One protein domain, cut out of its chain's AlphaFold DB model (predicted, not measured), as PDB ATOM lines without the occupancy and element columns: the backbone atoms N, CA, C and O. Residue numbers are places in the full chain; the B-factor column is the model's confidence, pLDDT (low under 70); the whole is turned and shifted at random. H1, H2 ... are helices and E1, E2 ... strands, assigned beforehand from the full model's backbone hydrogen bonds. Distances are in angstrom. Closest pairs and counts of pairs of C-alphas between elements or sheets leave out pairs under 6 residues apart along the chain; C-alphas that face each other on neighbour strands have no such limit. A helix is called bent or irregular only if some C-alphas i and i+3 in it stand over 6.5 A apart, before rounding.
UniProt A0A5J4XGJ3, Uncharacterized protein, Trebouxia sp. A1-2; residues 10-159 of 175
ATOM      1  N   VAL A  10     -29.422  38.197  30.025       81.94
ATOM      2  CA  VAL A  10     -30.100  38.929  31.112       81.94
ATOM      3  C   VAL A  10     -29.254  40.072  31.643       81.94
ATOM      4  O   VAL A  10     -29.784  40.969  32.291       81.94
ATOM      5  N   HIS A  11     -27.949  40.043  31.384       83.69
ATOM      6  CA  HIS A  11     -27.022  41.079  31.806       83.69
ATOM      7  C   HIS A  11     -25.843  41.153  30.837       83.69
ATOM      8  O   HIS A  11     -25.259  40.126  30.493       83.69
ATOM      9  N   GLN A  12     -25.486  42.362  30.416       87.06
ATOM     10  CA  GLN A  12     -24.316  42.627  29.587       87.06
ATOM     11  C   GLN A  12     -23.663  43.922  30.053       87.06
ATOM     12  O   GLN A  12     -24.350  44.921  30.262       87.06
ATOM     13  N   GLU A  13     -22.344  43.905  30.208       86.69
ATOM     14  CA  GLU A  13     -21.588  45.086  30.605       86.69
ATOM     15  C   GLU A  13     -20.140  45.039  30.118       86.69
ATOM     16  O   GLU A  13     -19.576  43.966  29.885       86.69
ATOM     17  N   ASP A  14     -19.530  46.219  30.045       81.19
ATOM     18  CA  ASP A  14     -18.092  46.372  29.877       81.19
ATOM     19  C   ASP A  14     -17.445  46.547  31.256       81.19
ATOM     20  O   ASP A  14     -17.659  47.535  31.963       81.19
ATOM     21  N   LEU A  15     -16.645  45.565  31.652       80.00
ATOM     22  CA  LEU A  15     -15.878  45.553  32.888       80.00
ATOM     23  C   LEU A  15     -14.438  45.961  32.585       80.00
ATOM     24  O   LEU A  15     -13.702  45.259  31.894       80.00
ATOM     25  N   THR A  16     -14.007  47.090  33.142       76.56
ATOM     26  CA  THR A  16     -12.581  47.428  33.165       76.56
ATOM     27  C   THR A  16     -11.954  46.771  34.378       76.56
ATOM     28  O   THR A  16     -12.342  47.050  35.514       76.56
ATOM     29  N   VAL A  17     -10.976  45.908  34.140       72.06
ATOM     30  CA  VAL A  17     -10.228  45.276  35.219       72.06
ATOM     31  C   VAL A  17      -8.926  46.039  35.481       72.06
ATOM     32  O   VAL A  17      -8.200  46.348  34.536       72.06
ATOM     33  N   PRO A  18      -8.607  46.374  36.747       66.38
ATOM     34  CA  PRO A  18      -7.507  47.275  37.088       66.38
ATOM     35  C   PRO A  18      -6.128  46.601  37.046       66.38
ATOM     36  O   PRO A  18      -5.147  47.207  37.470       66.38
ATOM     37  N   PHE A  19      -6.039  45.353  36.586       69.50
ATOM     38  CA  PHE A  19      -4.793  44.599  36.549       69.50
ATOM     39  C   PHE A  19      -4.191  44.519  35.144       69.50
ATOM     40  O   PHE A  19      -4.855  44.757  34.129       69.50
ATOM     41  N   THR A  20      -2.900  44.194  35.097       71.69
ATOM     42  CA  THR A  20      -2.080  44.241  33.885       71.69
ATOM     43  C   THR A  20      -1.847  42.836  33.351       71.69
ATOM     44  O   THR A  20      -1.035  42.076  33.875       71.69
ATOM     45  N   LEU A  21      -2.503  42.471  32.251       72.69
ATOM     46  CA  LEU A  21      -2.185  41.207  31.586       72.69
ATOM     47  C   LEU A  21      -0.917  41.371  30.744       72.69
ATOM     48  O   LEU A  21      -0.913  42.054  29.720       72.69
ATOM     49  N   GLY A  22       0.175  40.741  31.185       65.00
ATOM     50  CA  GLY A  22       1.427  40.675  30.427       65.00
ATOM     51  C   GLY A  22       2.134  42.023  30.285       65.00
ATOM     52  O   GLY A  22       2.757  42.274  29.259       65.00
ATOM     53  N   GLY A  23       1.994  42.906  31.280       66.81
ATOM     54  CA  GLY A  23       2.579  44.252  31.264       66.81
ATOM     55  C   GLY A  23       1.834  45.267  30.387       66.81
ATOM     56  O   GLY A  23       2.275  46.409  30.285       66.81
ATOM     57  N   SER A  24       0.709  44.884  29.772       60.59
ATOM     58  CA  SER A  24      -0.190  45.823  29.094       60.59
ATOM     59  C   SER A  24      -1.050  46.575  30.112       60.59
ATOM     60  O   SER A  24      -1.427  46.010  31.141       60.59
ATOM     61  N   ALA A  25      -1.386  47.835  29.807       66.00
ATOM     62  CA  ALA A  25      -2.349  48.637  30.566       66.00
ATOM     63  C   ALA A  25      -3.705  47.915  30.722       66.00
ATOM     64  O   ALA A  25      -3.967  46.937  30.019       66.00
ATOM     65  N   ALA A  26      -4.541  48.418  31.641       76.12
ATOM     66  CA  ALA A  26      -5.841  47.859  32.020       76.12
ATOM     67  C   ALA A  26      -6.610  47.250  30.833       76.12
ATOM     68  O   ALA A  26      -6.845  47.909  29.817       76.12
ATOM     69  N   VAL A  27      -6.986  45.978  30.969       82.81
ATOM     70  CA  VAL A  27      -7.698  45.234  29.923       82.81
ATOM     71  C   VAL A  27      -9.194  45.506  30.061       82.81
ATOM     72  O   VAL A  27      -9.748  45.458  31.159       82.81
ATOM     73  N   GLN A  28      -9.857  45.791  28.945       87.75
ATOM     74  CA  GLN A  28     -11.315  45.896  28.902       87.75
ATOM     75  C   GLN A  28     -11.920  44.527  28.603       87.75
ATOM     76  O   GLN A  28     -11.539  43.874  27.626       87.75
ATOM     77  N   LEU A  29     -12.851  44.100  29.454       91.00
ATOM     78  CA  LEU A  29     -13.598  42.857  29.321       91.00
ATOM     79  C   LEU A  29     -15.039  43.179  28.940       91.00
ATOM     80  O   LEU A  29     -15.685  43.986  29.597       91.00
ATOM     81  N   GLN A  30     -15.561  42.493  27.938       93.25
ATOM     82  CA  GLN A  30     -16.986  42.467  27.636       93.25
ATOM     83  C   GLN A  30     -17.567  41.215  28.280       93.25
ATOM     84  O   GLN A  30     -17.169  40.102  27.925       93.25
ATOM     85  N   VAL A  31     -18.472  41.382  29.240       93.69
ATOM     86  CA  VAL A  31     -19.073  40.270  29.983       93.69
ATOM     87  C   VAL A  31     -20.556  40.197  29.654       93.69
ATOM     88  O   VAL A  31     -21.297  41.155  29.861       93.69
ATOM     89  N   ALA A  32     -20.995  39.040  29.170       93.25
ATOM     90  CA  ALA A  32     -22.399  38.728  28.944       93.25
ATOM     91  C   ALA A  32     -22.803  37.529  29.805       93.25
ATOM     92  O   ALA A  32     -22.137  36.494  29.788       93.25
ATOM     93  N   VAL A  33     -23.901  37.664  30.547       91.69
ATOM     94  CA  VAL A  33     -24.478  36.615  31.392       91.69
ATOM     95  C   VAL A  33     -25.897  36.325  30.906       91.69
ATOM     96  O   VAL A  33     -26.742  37.219  30.821       91.69
ATOM     97  N   SER A  34     -26.171  35.064  30.578       90.81
ATOM     98  CA  SER A  34     -27.506  34.608  30.176       90.81
ATOM     99  C   SER A  34     -28.416  34.327  31.378       90.81
ATOM    100  O   SER A  34     -27.956  34.227  32.517       90.81
ATOM    101  N   ALA A  35     -29.713  34.119  31.131       87.19
ATOM    102  CA  ALA A  35     -30.665  33.693  32.165       87.19
ATOM    103  C   ALA A  35     -30.265  32.375  32.855       87.19
ATOM    104  O   ALA A  35     -30.569  32.154  34.027       87.19
ATOM    105  N   SER A  36     -29.558  31.500  32.134       88.94
ATOM    106  CA  SER A  36     -29.012  30.251  32.665       88.94
ATOM    107  C   SER A  36     -27.651  30.431  33.338       88.94
ATOM    108  O   SER A  36     -27.031  29.433  33.692       88.94
ATOM    109  N   TYR A  37     -27.186  31.670  33.526       90.56
ATOM    110  CA  TYR A  37     -25.856  32.040  34.022       90.56
ATOM    111  C   TYR A  37     -24.695  31.582  33.132       90.56
ATOM    112  O   TYR A  37     -23.541  31.630  33.558       90.56
ATOM    113  N   LEU A  38     -24.960  31.177  31.885       91.75
ATOM    114  CA  LEU A  38     -23.887  31.016  30.908       91.75
ATOM    115  C   LEU A  38     -23.179  32.359  30.767       91.75
ATOM    116  O   LEU A  38     -23.833  33.375  30.530       91.75
ATOM    117  N   THR A  39     -21.866  32.359  30.970       94.62
ATOM    118  CA  THR A  39     -21.083  33.591  30.988       94.62
ATOM    119  C   THR A  39     -20.079  33.583  29.854       94.62
ATOM    120  O   THR A  39     -19.214  32.710  29.800       94.62
ATOM    121  N   THR A  40     -20.187  34.564  28.968       94.88
ATOM    122  CA  THR A  40     -19.213  34.815  27.907       94.88
ATOM    123  C   THR A  40     -18.394  36.037  28.285       94.88
ATOM    124  O   THR A  40     -18.950  37.083  28.620       94.88
ATOM    125  N   ILE A  41     -17.073  35.899  28.246       95.06
ATOM    126  CA  ILE A  41     -16.123  36.959  28.572       95.06
ATOM    127  C   ILE A  41     -15.236  37.157  27.355       95.06
ATOM    128  O   ILE A  41     -14.483  36.254  26.998       95.06
ATOM    129  N   SER A  42     -15.309  38.318  26.723       94.38
ATOM    130  CA  SER A  42     -14.553  38.629  25.510       94.38
ATOM    131  C   SER A  42     -13.619  39.805  25.756       94.38
ATOM    132  O   SER A  42     -13.987  40.771  26.416       94.38
ATOM    133  N   TRP A  43     -12.394  39.733  25.251       93.12
ATOM    134  CA  TRP A  43     -11.412  40.811  25.378       93.12
ATOM    135  C   TRP A  43     -10.406  40.748  24.237       93.12
ATOM    136  O   TRP A  43     -10.380  39.792  23.462       93.12
ATOM    137  N   SER A  44      -9.560  41.770  24.134       90.19
ATOM    138  CA  SER A  44      -8.445  41.775  23.191       90.19
ATOM    139  C   SER A  44      -7.120  42.010  23.900       90.19
ATOM    140  O   SER A  44      -7.023  42.844  24.797       90.19
ATOM    141  N   LEU A  45      -6.089  41.278  23.486       88.50
ATOM    142  CA  LEU A  45      -4.726  41.408  23.994       88.50
ATOM    143  C   LEU A  45      -3.739  41.260  22.830       88.50
ATOM    144  O   LEU A  45      -3.847  40.324  22.039       88.50
ATOM    145  N   PHE A  46      -2.797  42.200  22.703       87.12
ATOM    146  CA  PHE A  46      -1.822  42.265  21.598       87.12
ATOM    147  C   PHE A  46      -2.466  42.197  20.198       87.12
ATOM    148  O   PHE A  46      -1.994  41.489  19.310       87.12
ATOM    149  N   GLY A  47      -3.589  42.902  20.016       86.50
ATOM    150  CA  GLY A  47      -4.339  42.924  18.756       86.50
ATOM    151  C   GLY A  47      -5.085  41.625  18.429       86.50
ATOM    152  O   GLY A  47      -5.585  41.482  17.317       86.50
ATOM    153  N   ARG A  48      -5.160  40.671  19.367       88.31
ATOM    154  CA  ARG A  48      -5.888  39.404  19.205       88.31
ATOM    155  C   ARG A  48      -7.102  39.362  20.119       88.31
ATOM    156  O   ARG A  48      -6.974  39.661  21.304       88.31
ATOM    157  N   ALA A  49      -8.241  38.951  19.572       91.69
ATOM    158  CA  ALA A  49      -9.457  38.721  20.337       91.69
ATOM    159  C   ALA A  49      -9.429  37.340  21.004       91.69
ATOM    160  O   ALA A  49      -9.020  36.350  20.394       91.69
ATOM    161  N   TYR A  50      -9.899  37.283  22.244       92.94
ATOM    162  CA  TYR A  50     -10.088  36.067  23.024       92.94
ATOM    163  C   TYR A  50     -11.514  36.035  23.567       92.94
ATOM    164  O   TYR A  50     -12.124  37.082  23.791       92.94
ATOM    165  N   SER A  51     -12.039  34.830  23.783       94.50
ATOM    166  CA  SER A  51     -13.352  34.643  24.392       94.50
ATOM    167  C   SER A  51     -13.372  33.409  25.286       94.50
ATOM    168  O   SER A  51     -13.032  32.310  24.847       94.50
ATOM    169  N   PHE A  52     -13.760  33.591  26.543       95.06
ATOM    170  CA  PHE A  52     -14.013  32.526  27.503       95.06
ATOM    171  C   PHE A  52     -15.516  32.284  27.612       95.06
ATOM    172  O   PHE A  52     -16.273  33.218  27.850       95.06
ATOM    173  N   ASN A  53     -15.934  31.026  27.473       94.62
ATOM    174  CA  ASN A  53     -17.322  30.604  27.645       94.62
ATOM    175  C   ASN A  53     -17.422  29.721  28.889       94.62
ATOM    176  O   ASN A  53     -17.168  28.516  28.840       94.62
ATOM    177  N   VAL A  54     -17.785  30.331  30.017       93.75
ATOM    178  CA  VAL A  54     -17.856  29.647  31.306       93.75
ATOM    179  C   VAL A  54     -19.204  28.951  31.445       93.75
ATOM    180  O   VAL A  54     -20.244  29.576  31.668       93.75
ATOM    181  N   HIS A  55     -19.176  27.626  31.324       91.81
ATOM    182  CA  HIS A  55     -20.352  26.766  31.469       91.81
ATOM    183  C   HIS A  55     -20.504  26.191  32.886       91.81
ATOM    184  O   HIS A  55     -21.560  25.645  33.212       91.81
ATOM    185  N   ASP A  56     -19.468  26.283  33.723       87.88
ATOM    186  CA  ASP A  56     -19.369  25.560  34.995       87.88
ATOM    187  C   ASP A  56     -20.471  25.911  36.000       87.88
ATOM    188  O   ASP A  56     -20.944  25.032  36.722       87.88
ATOM    189  N   TRP A  57     -20.911  27.169  36.027       88.19
ATOM    190  CA  TRP A  57     -21.956  27.659  36.931       88.19
ATOM    191  C   TRP A  57     -23.310  27.861  36.246       88.19
ATOM    192  O   TRP A  57     -24.180  28.539  36.796       88.19
ATOM    193  N   ARG A  58     -23.519  27.246  35.072       86.62
ATOM    194  CA  ARG A  58     -24.832  27.244  34.415       86.62
ATOM    195  C   ARG A  58     -25.925  26.698  35.345       86.62
ATOM    196  O   ARG A  58     -25.633  25.978  36.307       86.62
ATOM    197  N   SER A  59     -27.184  27.001  35.038       70.62
ATOM    198  CA  SER A  59     -28.380  26.526  35.751       70.62
ATOM    199  C   SER A  59     -28.231  25.074  36.236       70.62
ATOM    200  O   SER A  59     -27.963  24.179  35.435       70.62
ATOM    201  N   GLY A  60     -28.370  24.867  37.550       73.19
ATOM    202  CA  GLY A  60     -28.082  23.605  38.250       73.19
ATOM    203  C   GLY A  60     -26.832  23.669  39.138       73.19
ATOM    204  O   GLY A  60     -26.859  23.168  40.257       73.19
ATOM    205  N   ASN A  61     -25.787  24.383  38.706       87.06
ATOM    206  CA  ASN A  61     -24.515  24.489  39.436       87.06
ATOM    207  C   ASN A  61     -24.277  25.863  40.084       87.06
ATOM    208  O   ASN A  61     -23.384  25.991  40.920       87.06
ATOM    209  N   ILE A  62     -25.082  26.883  39.761       91.44
ATOM    210  CA  ILE A  62     -24.949  28.230  40.350       91.44
ATOM    211  C   ILE A  62     -24.989  28.219  41.887       91.44
ATOM    212  O   ILE A  62     -24.262  28.965  42.534       91.44
ATOM    213  N   ASN A  63     -25.779  27.328  42.492       90.12
ATOM    214  CA  ASN A  63     -25.854  27.206  43.948       90.12
ATOM    215  C   ASN A  63     -24.543  26.664  44.545       90.12
ATOM    216  O   ASN A  63     -24.145  27.094  45.625       90.12
ATOM    217  N   GLN A  64     -23.835  25.777  43.832       91.50
ATOM    218  CA  GLN A  64     -22.511  25.312  44.256       91.50
ATOM    219  C   GLN A  64     -21.488  26.448  44.193       91.50
ATOM    220  O   GLN A  64     -20.701  26.599  45.123       91.50
ATOM    221  N   LEU A  65     -21.529  27.279  43.142       94.12
ATOM    222  CA  LEU A  65     -20.697  28.483  43.068       94.12
ATOM    223  C   LEU A  65     -20.964  29.399  44.268       94.12
ATOM    224  O   LEU A  65     -20.017  29.798  44.937       94.12
ATOM    225  N   CYS A  66     -22.234  29.685  44.564       94.06
ATOM    226  CA  CYS A  66     -22.617  30.526  45.699       94.06
ATOM    227  C   CYS A  66     -22.097  29.957  47.028       94.06
ATOM    228  O   CYS A  66     -21.543  30.697  47.836       94.06
ATOM    229  N   SER A  67     -22.230  28.641  47.230       92.44
ATOM    230  CA  SER A  67     -21.722  27.964  48.428       92.44
ATOM    231  C   SER A  67     -20.208  28.101  48.562       92.44
ATOM    232  O   SER A  67     -19.730  28.578  49.588       92.44
ATOM    233  N   ARG A  68     -19.447  27.774  47.509       94.00
ATOM    234  CA  ARG A  68     -17.981  27.928  47.497       94.00
ATOM    235  C   ARG A  68     -17.570  29.380  47.757       94.00
ATOM    236  O   ARG A  68     -16.680  29.633  48.563       94.00
ATOM    237  N   PHE A  69     -18.244  30.328  47.108       95.62
ATOM    238  CA  PHE A  69     -17.950  31.759  47.187       95.62
ATOM    239  C   PHE A  69     -18.071  32.325  48.609       95.62
ATOM    240  O   PHE A  69     -17.195  33.084  49.037       95.62
ATOM    241  N   HIS A  70     -19.132  31.941  49.324       94.88
ATOM    242  CA  HIS A  70     -19.392  32.363  50.705       94.88
ATOM    243  C   HIS A  70     -18.571  31.575  51.735       94.88
ATOM    244  O   HIS A  70     -18.171  32.145  52.743       94.88
ATOM    245  N   LYS A  71     -18.240  30.302  51.468       93.19
ATOM    246  CA  LYS A  71     -17.316  29.516  52.312       93.19
ATOM    247  C   LYS A  71     -15.876  30.037  52.274       93.19
ATOM    248  O   LYS A  71     -15.136  29.853  53.231       93.19
ATOM    249  N   TYR A  72     -15.466  30.651  51.166       94.81
ATOM    250  CA  TYR A  72     -14.083  31.086  50.964       94.81
ATOM    251  C   TYR A  72     -13.688  32.309  51.795       94.81
ATOM    252  O   TYR A  72     -12.576  32.372  52.310       94.81
ATOM    253  N   ALA A  73     -14.575  33.299  51.895       93.19
ATOM    254  CA  ALA A  73     -14.314  34.533  52.624       93.19
ATOM    255  C   ALA A  73     -15.632  35.222  53.006       93.19
ATOM    256  O   ALA A  73     -16.594  35.111  52.243       93.19
ATOM    257  N   PRO A  74     -15.673  35.995  54.110       93.06
ATOM    258  CA  PRO A  74     -16.805  36.861  54.426       93.06
ATOM    259  C   PRO A  74     -17.090  37.852  53.290       93.06
ATOM    260  O   PRO A  74     -16.165  38.412  52.694       93.06
ATOM    261  N   ARG A  75     -18.371  38.080  52.994       94.62
ATOM    262  CA  ARG A  75     -18.835  38.932  51.889       94.62
ATOM    263  C   ARG A  75     -19.837  39.964  52.385       94.62
ATOM    264  O   ARG A  75     -20.495  39.767  53.402       94.62
ATOM    265  N   ASP A  76     -19.977  41.045  51.627       96.31
ATOM    266  CA  ASP A  76     -21.054  42.004  51.840       96.31
ATOM    267  C   ASP A  76     -22.408  41.336  51.542       96.31
ATOM    268  O   ASP A  76     -22.699  40.957  50.402       96.31
ATOM    269  N   GLN A  77     -23.230  41.194  52.581       96.00
ATOM    270  CA  GLN A  77     -24.523  40.523  52.491       96.00
ATOM    271  C   GLN A  77     -25.529  41.285  51.624       96.00
ATOM    272  O   GLN A  77     -26.403  40.670  51.010       96.00
ATOM    273  N   GLN A  78     -25.418  42.612  51.535       96.50
ATOM    274  CA  GLN A  78     -26.301  43.413  50.690       96.50
ATOM    275  C   GLN A  78     -25.997  43.146  49.213       96.50
ATOM    276  O   GLN A  78     -26.913  42.954  48.410       96.50
ATOM    277  N   VAL A  79     -24.710  43.050  48.868       96.75
ATOM    278  CA  VAL A  79     -24.249  42.874  47.483       96.75
ATOM    279  C   VAL A  79     -24.365  41.425  47.002       96.75
ATOM    280  O   VAL A  79     -24.766  41.194  45.856       96.75
ATOM    281  N   TYR A  80     -24.032  40.454  47.856       97.00
ATOM    282  CA  TYR A  80     -23.878  39.043  47.469       97.00
ATOM    283  C   TYR A  80     -24.864  38.086  48.154       97.00
ATOM    284  O   TYR A  80     -24.825  36.880  47.900       97.00
ATOM    285  N   GLY A  81     -25.751  38.595  49.010       96.19
ATOM    286  CA  GLY A  81     -26.597  37.758  49.858       96.19
ATOM    287  C   GLY A  81     -25.775  37.043  50.926       96.19
ATOM    288  O   GLY A  81     -24.613  37.371  51.165       96.19
ATOM    289  N   TYR A  82     -26.371  36.051  51.571       95.06
ATOM    290  CA  TYR A  82     -25.687  35.250  52.582       95.06
ATOM    291  C   TYR A  82     -26.176  33.807  52.563       95.06
ATOM    292  O   TYR A  82     -27.154  33.456  51.898       95.06
ATOM    293  N   ILE A  83     -25.451  32.962  53.283       92.69
ATOM    294  CA  ILE A  83     -25.808  31.573  53.512       92.69
ATOM    295  C   ILE A  83     -25.985  31.402  55.011       92.69
ATOM    296  O   ILE A  83     -25.101  31.764  55.783       92.69
ATOM    297  N   GLU A  84     -27.140  30.884  55.399       91.12
ATOM    298  CA  GLU A  84     -27.441  30.516  56.773       91.12
ATOM    299  C   GLU A  84     -27.201  29.018  56.937       91.12
ATOM    300  O   GLU A  84     -27.642  28.221  56.108       91.12
ATOM    301  N   GLU A  85     -26.466  28.638  57.976       88.81
ATOM    302  CA  GLU A  85     -26.257  27.243  58.345       88.81
ATOM    303  C   GLU A  85     -26.997  26.990  59.653       88.81
ATOM    304  O   GLU A  85     -26.737  27.644  60.664       88.81
ATOM    305  N   ASP A  86     -27.953  26.071  59.610       87.88
ATOM    306  CA  ASP A  86     -28.669  25.623  60.792       87.88
ATOM    307  C   ASP A  86     -27.703  24.830  61.678       87.88
ATOM    308  O   ASP A  86     -27.203  23.770  61.298       87.88
ATOM    309  N   THR A  87     -27.444  25.349  62.875       84.38
ATOM    310  CA  THR A  87     -26.508  24.760  63.836       84.38
ATOM    311  C   THR A  87     -26.967  23.415  64.400       84.38
ATOM    312  O   THR A  87     -26.135  22.671  64.919       84.38
ATOM    313  N   GLU A  88     -28.259  23.093  64.331       86.50
ATOM    314  CA  GLU A  88     -28.813  21.834  64.843       86.50
ATOM    315  C   GLU A  88     -28.826  20.741  63.773       86.50
ATOM    316  O   GLU A  88     -28.537  19.579  64.066       86.50
ATOM    317  N   THR A  89     -29.142  21.100  62.525       86.69
ATOM    318  CA  THR A  89     -29.302  20.128  61.428       86.69
ATOM    319  C   THR A  89     -28.130  20.096  60.446       86.69
ATOM    320  O   THR A  89     -28.029  19.164  59.645       86.69
ATOM    321  N   GLY A  90     -27.246  21.100  60.475       83.81
ATOM    322  CA  GLY A  90     -26.215  21.322  59.456       83.81
ATOM    323  C   GLY A  90     -26.796  21.713  58.090       83.81
ATOM    324  O   GLY A  90     -26.095  21.657  57.076       83.81
ATOM    325  N   ALA A  91     -28.090  22.049  58.023       84.50
ATOM    326  CA  ALA A  91     -28.742  22.421  56.780       84.50
ATOM    327  C   ALA A  91     -28.283  23.811  56.325       84.50
ATOM    328  O   ALA A  91     -28.311  24.780  57.078       84.50
ATOM    329  N   VAL A  92     -27.898  23.911  55.054       83.25
ATOM    330  CA  VAL A  92     -27.380  25.141  54.451       83.25
ATOM    331  C   VAL A  92     -28.472  25.790  53.602       83.25
ATOM    332  O   VAL A  92     -28.848  25.256  52.554       83.25
ATOM    333  N   THR A  93     -28.952  26.959  54.022       87.81
ATOM    334  CA  THR A  93     -30.022  27.714  53.355       87.81
ATOM    335  C   THR A  93     -29.458  28.974  52.686       87.81
ATOM    336  O   THR A  93     -28.998  29.892  53.368       87.81
ATOM    337  N   PRO A  94     -29.463  29.058  51.343       89.25
ATOM    338  CA  PRO A  94     -28.982  30.236  50.629       89.25
ATOM    339  C   PRO A  94     -30.052  31.336  50.566       89.25
ATOM    340  O   PRO A  94     -31.080  31.181  49.905       89.25
ATOM    341  N   HIS A  95     -29.757  32.495  51.153       94.00
ATOM    342  CA  HIS A  95     -30.567  33.715  51.069       94.00
ATOM    343  C   HIS A  95     -29.996  34.641  49.992       94.00
ATOM    344  O   HIS A  95     -29.373  35.666  50.277       94.00
ATOM    345  N   ILE A  96     -30.141  34.219  48.731       94.88
ATOM    346  CA  ILE A  96     -29.497  34.856  47.573       94.88
ATOM    347  C   ILE A  96     -30.505  35.030  46.431       94.88
ATOM    348  O   ILE A  96     -30.947  34.053  45.814       94.88
ATOM    349  N   ASN A  97     -30.841  36.281  46.117       94.69
ATOM    350  CA  ASN A  97     -31.734  36.624  45.006       94.69
ATOM    351  C   ASN A  97     -31.010  36.605  43.639       94.69
ATOM    352  O   ASN A  97     -29.799  36.402  43.550       94.69
ATOM    353  N   GLN A  98     -31.750  36.808  42.546       91.94
ATOM    354  CA  GLN A  98     -31.187  36.749  41.190       91.94
ATOM    355  C   GLN A  98     -30.098  37.805  40.938       91.94
ATOM    356  O   GLN A  98     -29.072  37.483  40.344       91.94
ATOM    357  N   VAL A  99     -30.283  39.040  41.414       93.38
ATOM    358  CA  VAL A  99     -29.290  40.120  41.261       93.38
ATOM    359  C   VAL A  99     -27.997  39.763  41.996       93.38
ATOM    360  O   VAL A  99     -26.909  39.878  41.438       93.38
ATOM    361  N   GLN A 100     -28.109  39.237  43.216       95.56
ATOM    362  CA  GLN A 100     -26.966  38.792  44.012       95.56
ATOM    363  C   GLN A 100     -26.234  37.614  43.350       95.56
ATOM    364  O   GLN A 100     -25.005  37.586  43.349       95.56
ATOM    365  N   LYS A 101     -26.949  36.684  42.699       94.62
ATOM    366  CA  LYS A 101     -26.319  35.616  41.895       94.62
ATOM    367  C   LYS A 101     -25.511  36.179  40.727       94.62
ATOM    368  O   LYS A 101     -24.387  35.733  40.508       94.62
ATOM    369  N   VAL A 102     -26.045  37.170  40.011       93.31
ATOM    370  CA  VAL A 102     -25.299  37.857  38.942       93.31
ATOM    371  C   VAL A 102     -24.060  38.554  39.512       93.31
ATOM    372  O   VAL A 102     -22.981  38.418  38.941       93.31
ATOM    373  N   ASN A 103     -24.158  39.208  40.673       95.00
ATOM    374  CA  ASN A 103     -23.004  39.826  41.336       95.00
ATOM    375  C   ASN A 103     -21.925  38.805  41.731       95.00
ATOM    376  O   ASN A 103     -20.736  39.070  41.552       95.00
ATOM    377  N   ILE A 104     -22.316  37.623  42.217       95.81
ATOM    378  CA  ILE A 104     -21.378  36.527  42.508       95.81
ATOM    379  C   ILE A 104     -20.676  36.067  41.224       95.81
ATOM    380  O   ILE A 104     -19.457  35.908  41.221       95.81
ATOM    381  N   VAL A 105     -21.415  35.892  40.122       95.12
ATOM    382  CA  VAL A 105     -20.831  35.532  38.816       95.12
ATOM    383  C   VAL A 105     -19.846  36.604  38.348       95.12
ATOM    384  O   VAL A 105     -18.735  36.268  37.948       95.12
ATOM    385  N   ARG A 106     -20.194  37.889  38.464       92.81
ATOM    386  CA  ARG A 106     -19.291  39.006  38.133       92.81
ATOM    387  C   ARG A 106     -18.001  38.963  38.947       92.81
ATOM    388  O   ARG A 106     -16.919  39.123  38.385       92.81
ATOM    389  N   GLN A 107     -18.100  38.709  40.251       95.25
ATOM    390  CA  GLN A 107     -16.916  38.573  41.096       95.25
ATOM    391  C   GLN A 107     -16.081  37.348  40.700       95.25
ATOM    392  O   GLN A 107     -14.861  37.444  40.629       95.25
ATOM    393  N   ALA A 108     -16.714  36.225  40.358       95.81
ATOM    394  CA  ALA A 108     -16.006  35.045  39.870       95.81
ATOM    395  C   ALA A 108     -15.281  35.303  38.537       95.81
ATOM    396  O   ALA A 108     -14.162  34.831  38.354       95.81
ATOM    397  N   VAL A 109     -15.868  36.090  37.628       95.00
ATOM    398  CA  VAL A 109     -15.196  36.553  36.399       95.00
ATOM    399  C   VAL A 109     -13.955  37.379  36.735       95.00
ATOM    400  O   VAL A 109     -12.890  37.146  36.161       95.00
ATOM    401  N   PHE A 110     -14.062  38.305  37.687       93.69
ATOM    402  CA  PHE A 110     -12.916  39.082  38.157       93.69
ATOM    403  C   PHE A 110     -11.812  38.179  38.728       93.69
ATOM    404  O   PHE A 110     -10.638  38.325  38.377       93.69
ATOM    405  N   ASP A 111     -12.190  37.203  39.554       95.62
ATOM    406  CA  ASP A 111     -11.260  36.279  40.203       95.62
ATOM    407  C   ASP A 111     -10.586  35.320  39.195       95.62
ATOM    408  O   ASP A 111      -9.401  35.009  39.357       95.62
ATOM    409  N   ILE A 112     -11.274  34.922  38.111       95.81
ATOM    410  CA  ILE A 112     -10.678  34.176  36.982       95.81
ATOM    411  C   ILE A 112      -9.530  34.971  36.370       95.81
ATOM    412  O   ILE A 112      -8.436  34.444  36.176       95.81
ATOM    413  N   PHE A 113      -9.748  36.248  36.062       94.06
ATOM    414  CA  PHE A 113      -8.714  37.024  35.389       94.06
ATOM    415  C   PHE A 113      -7.582  37.451  36.323       94.06
ATOM    416  O   PHE A 113      -6.430  37.506  35.891       94.06
ATOM    417  N   LYS A 114      -7.875  37.686  37.603       93.38
ATOM    418  CA  LYS A 114      -6.830  37.846  38.616       93.38
ATOM    419  C   LYS A 114      -5.954  36.593  38.688       93.38
ATOM    420  O   LYS A 114      -4.731  36.685  38.720       93.38
ATOM    421  N   THR A 115      -6.570  35.415  38.652       95.75
ATOM    422  CA  THR A 115      -5.841  34.142  38.599       95.75
ATOM    423  C   THR A 115      -5.046  33.993  37.300       95.75
ATOM    424  O   THR A 115      -3.892  33.574  37.335       95.75
ATOM    425  N   LEU A 116      -5.613  34.390  36.156       95.12
ATOM    426  CA  LEU A 116      -4.917  34.399  34.866       95.12
ATOM    427  C   LEU A 116      -3.662  35.278  34.902       95.12
ATOM    428  O   LEU A 116      -2.617  34.862  34.401       95.12
ATOM    429  N   GLU A 117      -3.745  36.468  35.502       92.44
ATOM    430  CA  GLU A 117      -2.594  37.352  35.691       92.44
ATOM    431  C   GLU A 117      -1.508  36.675  36.534       92.44
ATOM    432  O   GLU A 117      -0.349  36.654  36.123       92.44
ATOM    433  N   LEU A 118      -1.874  36.073  37.669       94.56
ATOM    434  CA  LEU A 118      -0.922  35.371  38.536       94.56
ATOM    435  C   LEU A 118      -0.230  34.214  37.803       94.56
ATOM    436  O   LEU A 118       0.994  34.089  37.854       94.56
ATOM    437  N   ILE A 119      -0.989  33.405  37.060       95.75
ATOM    438  CA  ILE A 119      -0.426  32.327  36.238       95.75
ATOM    439  C   ILE A 119       0.533  32.904  35.194       95.75
ATOM    440  O   ILE A 119       1.613  32.357  34.985       95.75
ATOM    441  N   LEU A 120       0.175  34.010  34.545       92.94
ATOM    442  CA  LEU A 120       1.017  34.644  33.534       92.94
ATOM    443  C   LEU A 120       2.316  35.208  34.129       92.94
ATOM    444  O   LEU A 120       3.371  35.090  33.505       92.94
ATOM    445  N   GLN A 121       2.261  35.782  35.331       92.06
ATOM    446  CA  GLN A 121       3.434  36.302  36.037       92.06
ATOM    447  C   GLN A 121       4.415  35.187  36.424       92.06
ATOM    448  O   GLN A 121       5.623  35.359  36.271       92.06
ATOM    449  N   VAL A 122       3.911  34.039  36.887       94.94
ATOM    450  CA  VAL A 122       4.754  32.928  37.364       94.94
ATOM    451  C   VAL A 122       5.178  31.993  36.224       94.94
ATOM    452  O   VAL A 122       6.331  31.571  36.148       94.94
ATOM    453  N   HIS A 123       4.260  31.682  35.310       94.88
ATOM    454  CA  HIS A 123       4.400  30.642  34.287       94.88
ATOM    455  C   HIS A 123       4.292  31.180  32.858       94.88
ATOM    456  O   HIS A 123       4.011  30.414  31.941       94.88
ATOM    457  N   GLY A 124       4.533  32.471  32.613       89.00
ATOM    458  CA  GLY A 124       4.232  33.088  31.314       89.00
ATOM    459  C   GLY A 124       4.859  32.419  30.083       89.00
ATOM    460  O   GLY A 124       4.249  32.419  29.019       89.00
ATOM    461  N   ARG A 125       6.032  31.781  30.218       89.50
ATOM    462  CA  ARG A 125       6.674  31.017  29.125       89.50
ATOM    463  C   ARG A 125       6.066  29.630  28.880       89.50
ATOM    464  O   ARG A 125       6.263  29.083  27.805       89.50
ATOM    465  N   ALA A 126       5.370  29.075  29.867       93.25
ATOM    466  CA  ALA A 126       4.853  27.706  29.892       93.25
ATOM    467  C   ALA A 126       3.389  27.677  30.376       93.25
ATOM    468  O   ALA A 126       2.964  26.769  31.088       93.25
ATOM    469  N   ILE A 127       2.608  28.707  30.027       94.88
ATOM    470  CA  ILE A 127       1.248  28.904  30.548       94.88
ATOM    471  C   ILE A 127       0.303  27.762  30.153       94.88
ATOM    472  O   ILE A 127      -0.514  27.328  30.963       94.88
ATOM    473  N   LEU A 128       0.443  27.241  28.929       94.69
ATOM    474  CA  LEU A 128      -0.338  26.103  28.440       94.69
ATOM    475  C   LEU A 128       0.059  24.797  29.135       94.69
ATOM    476  O   LEU A 128      -0.822  24.007  29.478       94.69
ATOM    477  N   ASP A 129       1.354  24.594  29.390       95.06
ATOM    478  CA  ASP A 129       1.854  23.409  30.093       95.06
ATOM    479  C   ASP A 129       1.365  23.403  31.542       95.06
ATOM    480  O   ASP A 129       0.807  22.407  31.998       95.06
ATOM    481  N   TYR A 130       1.477  24.541  32.241       96.69
ATOM    482  CA  TYR A 130       0.938  24.702  33.592       96.69
ATOM    483  C   TYR A 130      -0.569  24.441  33.626       96.69
ATOM    484  O   TYR A 130      -1.046  23.670  34.458       96.69
ATOM    485  N   ALA A 131      -1.330  25.051  32.713       96.75
ATOM    486  CA  ALA A 131      -2.776  24.886  32.683       96.75
ATOM    487  C   ALA A 131      -3.191  23.434  32.398       96.75
ATOM    488  O   ALA A 131      -4.166  22.946  32.973       96.75
ATOM    489  N   THR A 132      -2.444  22.724  31.550       95.69
ATOM    490  CA  THR A 132      -2.662  21.296  31.272       95.69
ATOM    491  C   THR A 132      -2.329  20.447  32.494       95.69
ATOM    492  O   THR A 132      -3.186  19.702  32.969       95.69
ATOM    493  N   TRP A 133      -1.143  20.640  33.076       96.88
ATOM    494  CA  TRP A 133      -0.710  19.943  34.286       96.88
ATOM    495  C   TRP A 133      -1.691  20.145  35.449       96.88
ATOM    496  O   TRP A 133      -2.091  19.172  36.090       96.88
ATOM    497  N   TYR A 134      -2.137  21.383  35.695       96.50
ATOM    498  CA  TYR A 134      -3.060  21.687  36.787       96.50
ATOM    499  C   TYR A 134      -4.386  20.938  36.615       96.50
ATOM    500  O   TYR A 134      -4.881  20.347  37.570       96.50
ATOM    501  N   ARG A 135      -4.936  20.900  35.393       94.81
ATOM    502  CA  ARG A 135      -6.181  20.171  35.088       94.81
ATOM    503  C   ARG A 135      -6.070  18.664  35.318       94.81
ATOM    504  O   ARG A 135      -7.061  18.026  35.669       94.81
ATOM    505  N   GLU A 136      -4.897  18.090  35.079       94.88
ATOM    506  CA  GLU A 136      -4.662  16.654  35.237       94.88
ATOM    507  C   GLU A 136      -4.448  16.258  36.702       94.88
ATOM    508  O   GLU A 136      -4.921  15.197  37.121       94.88
ATOM    509  N   ASN A 137      -3.791  17.126  37.478       95.56
ATOM    510  CA  ASN A 137      -3.324  16.820  38.831       95.56
ATOM    511  C   ASN A 137      -4.217  17.388  39.948       95.56
ATOM    512  O   ASN A 137      -4.239  16.825  41.037       95.56
ATOM    513  N   ASN A 138      -4.998  18.441  39.689       90.62
ATOM    514  CA  ASN A 138      -5.849  19.100  40.688       90.62
ATOM    515  C   ASN A 138      -7.323  19.003  40.280       90.62
ATOM    516  O   ASN A 138      -7.893  19.900  39.657       90.62
ATOM    517  N   LYS A 139      -7.933  17.858  40.608       81.62
ATOM    518  CA  LYS A 139      -9.350  17.572  40.315       81.62
ATOM    519  C   LYS A 139     -10.302  17.993  41.428       81.62
ATOM    520  O   LYS A 139     -11.510  17.990  41.197       81.62
ATOM    521  N   ASP A 140      -9.773  18.309  42.606       79.56
ATOM    522  CA  ASP A 140     -10.585  18.788  43.714       79.56
ATOM    523  C   ASP A 140     -11.152  20.175  43.377       79.56
ATOM    524  O   ASP A 140     -10.452  21.057  42.879       79.56
ATOM    525  N   LYS A 141     -12.459  20.328  43.583       81.69
ATOM    526  CA  LYS A 141     -13.218  21.554  43.318       81.69
ATOM    527  C   LYS A 141     -13.929  22.049  44.575       81.69
ATOM    528  O   LYS A 141     -14.826  22.881  44.454       81.69
ATOM    529  N   GLU A 142     -13.618  21.516  45.755       84.94
ATOM    530  CA  GLU A 142     -14.323  21.884  46.983       84.94
ATOM    531  C   GLU A 142     -14.006  23.325  47.400       84.94
ATOM    532  O   GLU A 142     -14.920  24.115  47.661       84.94
ATOM    533  N   ALA A 143     -12.730  23.717  47.374       93.38
ATOM    534  CA  ALA A 143     -12.331  25.086  47.671       93.38
ATOM    535  C   ALA A 143     -12.579  26.026  46.479       93.38
ATOM    536  O   ALA A 143     -12.310  25.708  45.320       93.38
ATOM    537  N   TYR A 144     -13.062  27.236  46.771       95.56
ATOM    538  CA  TYR A 144     -13.336  28.252  45.750       95.56
ATOM    539  C   TYR A 144     -12.092  28.649  44.947       95.56
ATOM    540  O   TYR A 144     -12.175  28.771  43.728       95.56
ATOM    541  N   ALA A 145     -10.945  28.828  45.607       95.94
ATOM    542  CA  ALA A 145      -9.699  29.203  44.939       95.94
ATOM    543  C   ALA A 145      -9.245  28.135  43.932       95.94
ATOM    544  O   ALA A 145      -8.919  28.463  42.789       95.94
ATOM    545  N   ASP A 146      -9.303  26.860  44.321       95.12
ATOM    546  CA  ASP A 146      -8.935  25.743  43.448       95.12
ATOM    547  C   ASP A 146      -9.918  25.610  42.285       95.12
ATOM    548  O   ASP A 146      -9.509  25.426  41.137       95.12
ATOM    549  N   TYR A 147     -11.211  25.801  42.561       95.44
ATOM    550  CA  TYR A 147     -12.257  25.852  41.546       95.44
ATOM    551  C   TYR A 147     -12.011  26.968  40.514       95.44
ATOM    552  O   TYR A 147     -12.019  26.691  39.313       95.44
ATOM    553  N   ILE A 148     -11.751  28.208  40.947       97.00
ATOM    554  CA  ILE A 148     -11.470  29.337  40.043       97.00
ATOM    555  C   ILE A 148     -10.186  29.097  39.246       97.00
ATOM    556  O   ILE A 148     -10.158  29.351  38.038       97.00
ATOM    557  N   THR A 149      -9.145  28.552  39.877       97.06
ATOM    558  CA  THR A 149      -7.891  28.206  39.193       97.06
ATOM    559  C   THR A 149      -8.127  27.158  38.116       97.06
ATOM    560  O   THR A 149      -7.694  27.332  36.976       97.06
ATOM    561  N   LEU A 150      -8.892  26.111  38.424       95.81
ATOM    562  CA  LEU A 150      -9.220  25.069  37.462       95.81
ATOM    563  C   LEU A 150     -10.038  25.610  36.283       95.81
ATOM    564  O   LEU A 150      -9.709  25.314  35.132       95.81
ATOM    565  N   VAL A 151     -11.066  26.426  36.549       95.44
ATOM    566  CA  VAL A 151     -11.851  27.101  35.501       95.44
ATOM    567  C   VAL A 151     -10.929  27.952  34.628       95.44
ATOM    568  O   VAL A 151     -10.981  27.844  33.404       95.44
ATOM    569  N   THR A 152     -10.028  28.729  35.227       96.69
ATOM    570  CA  THR A 152      -9.052  29.551  34.495       96.69
ATOM    571  C   THR A 152      -8.165  28.691  33.587       96.69
ATOM    572  O   THR A 152      -8.041  28.969  32.393       96.69
ATOM    573  N   CYS A 153      -7.610  27.593  34.105       96.69
ATOM    574  CA  CYS A 153      -6.771  26.664  33.346       96.69
ATOM    575  C   CYS A 153      -7.525  25.978  32.193       96.69
ATOM    576  O   CYS A 153      -6.977  25.834  31.098       96.69
ATOM    577  N   HIS A 154      -8.789  25.587  32.391       95.19
ATOM    578  CA  HIS A 154      -9.631  25.059  31.309       95.19
ATOM    579  C   HIS A 154      -9.731  26.037  30.141       95.19
ATOM    580  O   HIS A 154      -9.590  25.646  28.981       95.19
ATOM    581  N   HIS A 155      -9.929  27.307  30.463       95.19
ATOM    582  CA  HIS A 155     -10.113  28.360  29.485       95.19
ATOM    583  C   HIS A 155      -8.809  28.748  28.777       95.19
ATOM    584  O   HIS A 155      -8.815  28.894  27.554       95.19
ATOM    585  N   ILE A 156      -7.681  28.804  29.499       95.62
ATOM    586  CA  ILE A 156      -6.336  28.976  28.919       95.62
ATOM    587  C   ILE A 156      -6.084  27.942  27.816       95.62
ATOM    588  O   ILE A 156      -5.692  28.309  26.706       95.62
ATOM    589  N   VAL A 157      -6.339  26.660  28.107       94.19
ATOM    590  CA  VAL A 157      -6.114  25.577  27.139       94.19
ATOM    591  C   VAL A 157      -7.116  25.651  25.989       94.19
ATOM    592  O   VAL A 157      -6.723  25.507  24.836       94.19
ATOM    593  N   HIS A 158      -8.397  25.911  26.268       92.00
ATOM    594  CA  HIS A 158      -9.425  25.931  25.227       92.00
ATOM    595  C   HIS A 158      -9.150  26.998  24.156       92.00
ATOM    596  O   HIS A 158      -9.292  26.713  22.964       92.00
ATOM    597  N   VAL A 159      -8.747  28.206  24.554       92.12
ATOM    598  CA  VAL A 159      -8.505  29.296  23.594       92.12
ATOM    599  C   VAL A 159      -7.080  29.317  23.046       92.12
ATOM    600  O   VAL A 159      -6.740  30.232  22.297       92.12
TER     601      VAL A 159
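Overview. This is residues 10 to 159 of the 175 residues of an uncharacterized protein of Trebouxia sp. A1-2 (UniProt A0A5J4XGJ3). A twisted sheet of four strands, E1 to E4, is covered on one face by the first arm of a long bent helix, H3a; at the bend the chain folds back as H3b, and H4 crosses between the two arms and reaches the edge strand E4. Beside the first turns of H3a, and not on the large sheet, H1, H2 and the hairpin E5 and E6 make a smaller end part, and the tip of that hairpin, residues 86 to 91, sticks out. The printed part has 150 residues with four named helices and six named strands, in the order E1 E2 E3 E4 H1 H2 E5 E6 H3 H4, and its class is mixed, helices and strands. The large sheet runs E1, E2, E3, E4 and the small one E5, E6, both antiparallel. The whole is compact, with a radius of gyration of the C-alphas of 16.0 A, yet elongated in outline, spanning 53 by 34 by 24 A.

Along the chain. E1, residues 10 to 17, begins at C-alpha 10, (-30.100, 38.929, 31.112), bends by 51 degrees at residue 14 and is 21.3 A long. E2 is residues 27 to 34, 22.5 A; E3 is residues 39 to 45, 19.4 A; E4 is residues 48 to 54, 19.6 A. H1 is residues 62 to 72, 15.5 A, and H2 is residues 77 to 80, 5.3 A. E5, residues 82 to 85, is 9.9 A long and E6, residues 92 to 95, 9.8 A. H3, residues 98 to 137, was assigned as one helix by its hydrogen bonds but is bent: C-alphas 122 and 125 are 8.7 A apart. Its arm H3a, residues 98 to 122, is 36.3 A long and ends at (4.754, 32.928, 37.364); its arm H3b, residues 125 to 137, is 19.9 A long and irregular, with C-alphas 125 and 128 8.6 A apart. H4, residues 144 to 158, is 21.0 A long and ends at C-alpha 158, (-9.425, 25.931, 25.227).

Arrangement. E1 to E4 form a meander, each strand the antiparallel neighbour of the one before. N 13 and O 31 are 3.0 A apart across E1 and E2, N 30 and O 42 2.8 A across E2 and E3, and N 41 and O 52 2.8 A across E3 and E4. H3a and H4 with this sheet make two layers, that is, helices on one face of a sheet. H3a has a height over the sheet of 8.7 A, lies over E1 and E2, and runs slantwise to the strands, at 38 degrees to E2 on the local plane. The closest C-alphas of E4 and H4 are those of Phe 52 and His 155, 6.0 A apart. H4 touches H3a, closest at the C-alphas of Ile 112 and Thr 152, 5.5 A, with a steep tilt of 68 degrees, only just short of about perpendicular. H4 touches H3b at the C-alphas of Ala 131 and Cys 153, 4.4 A, with a steep tilt of 59 degrees, opposite ways. H1 touches H3a, with residues 101 to 104 of H3a alone, closest at the C-alphas of Cys 66 and Ile 104, 6.9 A. H1 also touches H4, at the C-alphas of Arg 68 and Tyr 144, 5.0 A. H2 touches H3a at the C-alphas of Tyr 80 and Gln 100, 4.6 A. In the hairpin E5 and E6, N 93 and O 84 are 2.8 A apart; the closest C-alphas of H1 and E5 are those of His 70 and Ile 83, 7.0 A. E5 and H3a are apart. Every O i to N i+4 pair is within hydrogen-bond range in H1, H3a and H4, and 8 of 9 are in H3b; H2 is too short for such a pair, and its one O i to N i+3 pair is not within range.

Size, cuts and confidence. The two C-alphas farthest apart, those of Gly 47 and Glu 88, are 56.3 A apart. The printed part has no cut, and no link is long. The mean pLDDT of the printed part is 90.2; residues 18 to 19 and 22 to 25, between E1 and E2, are under 70.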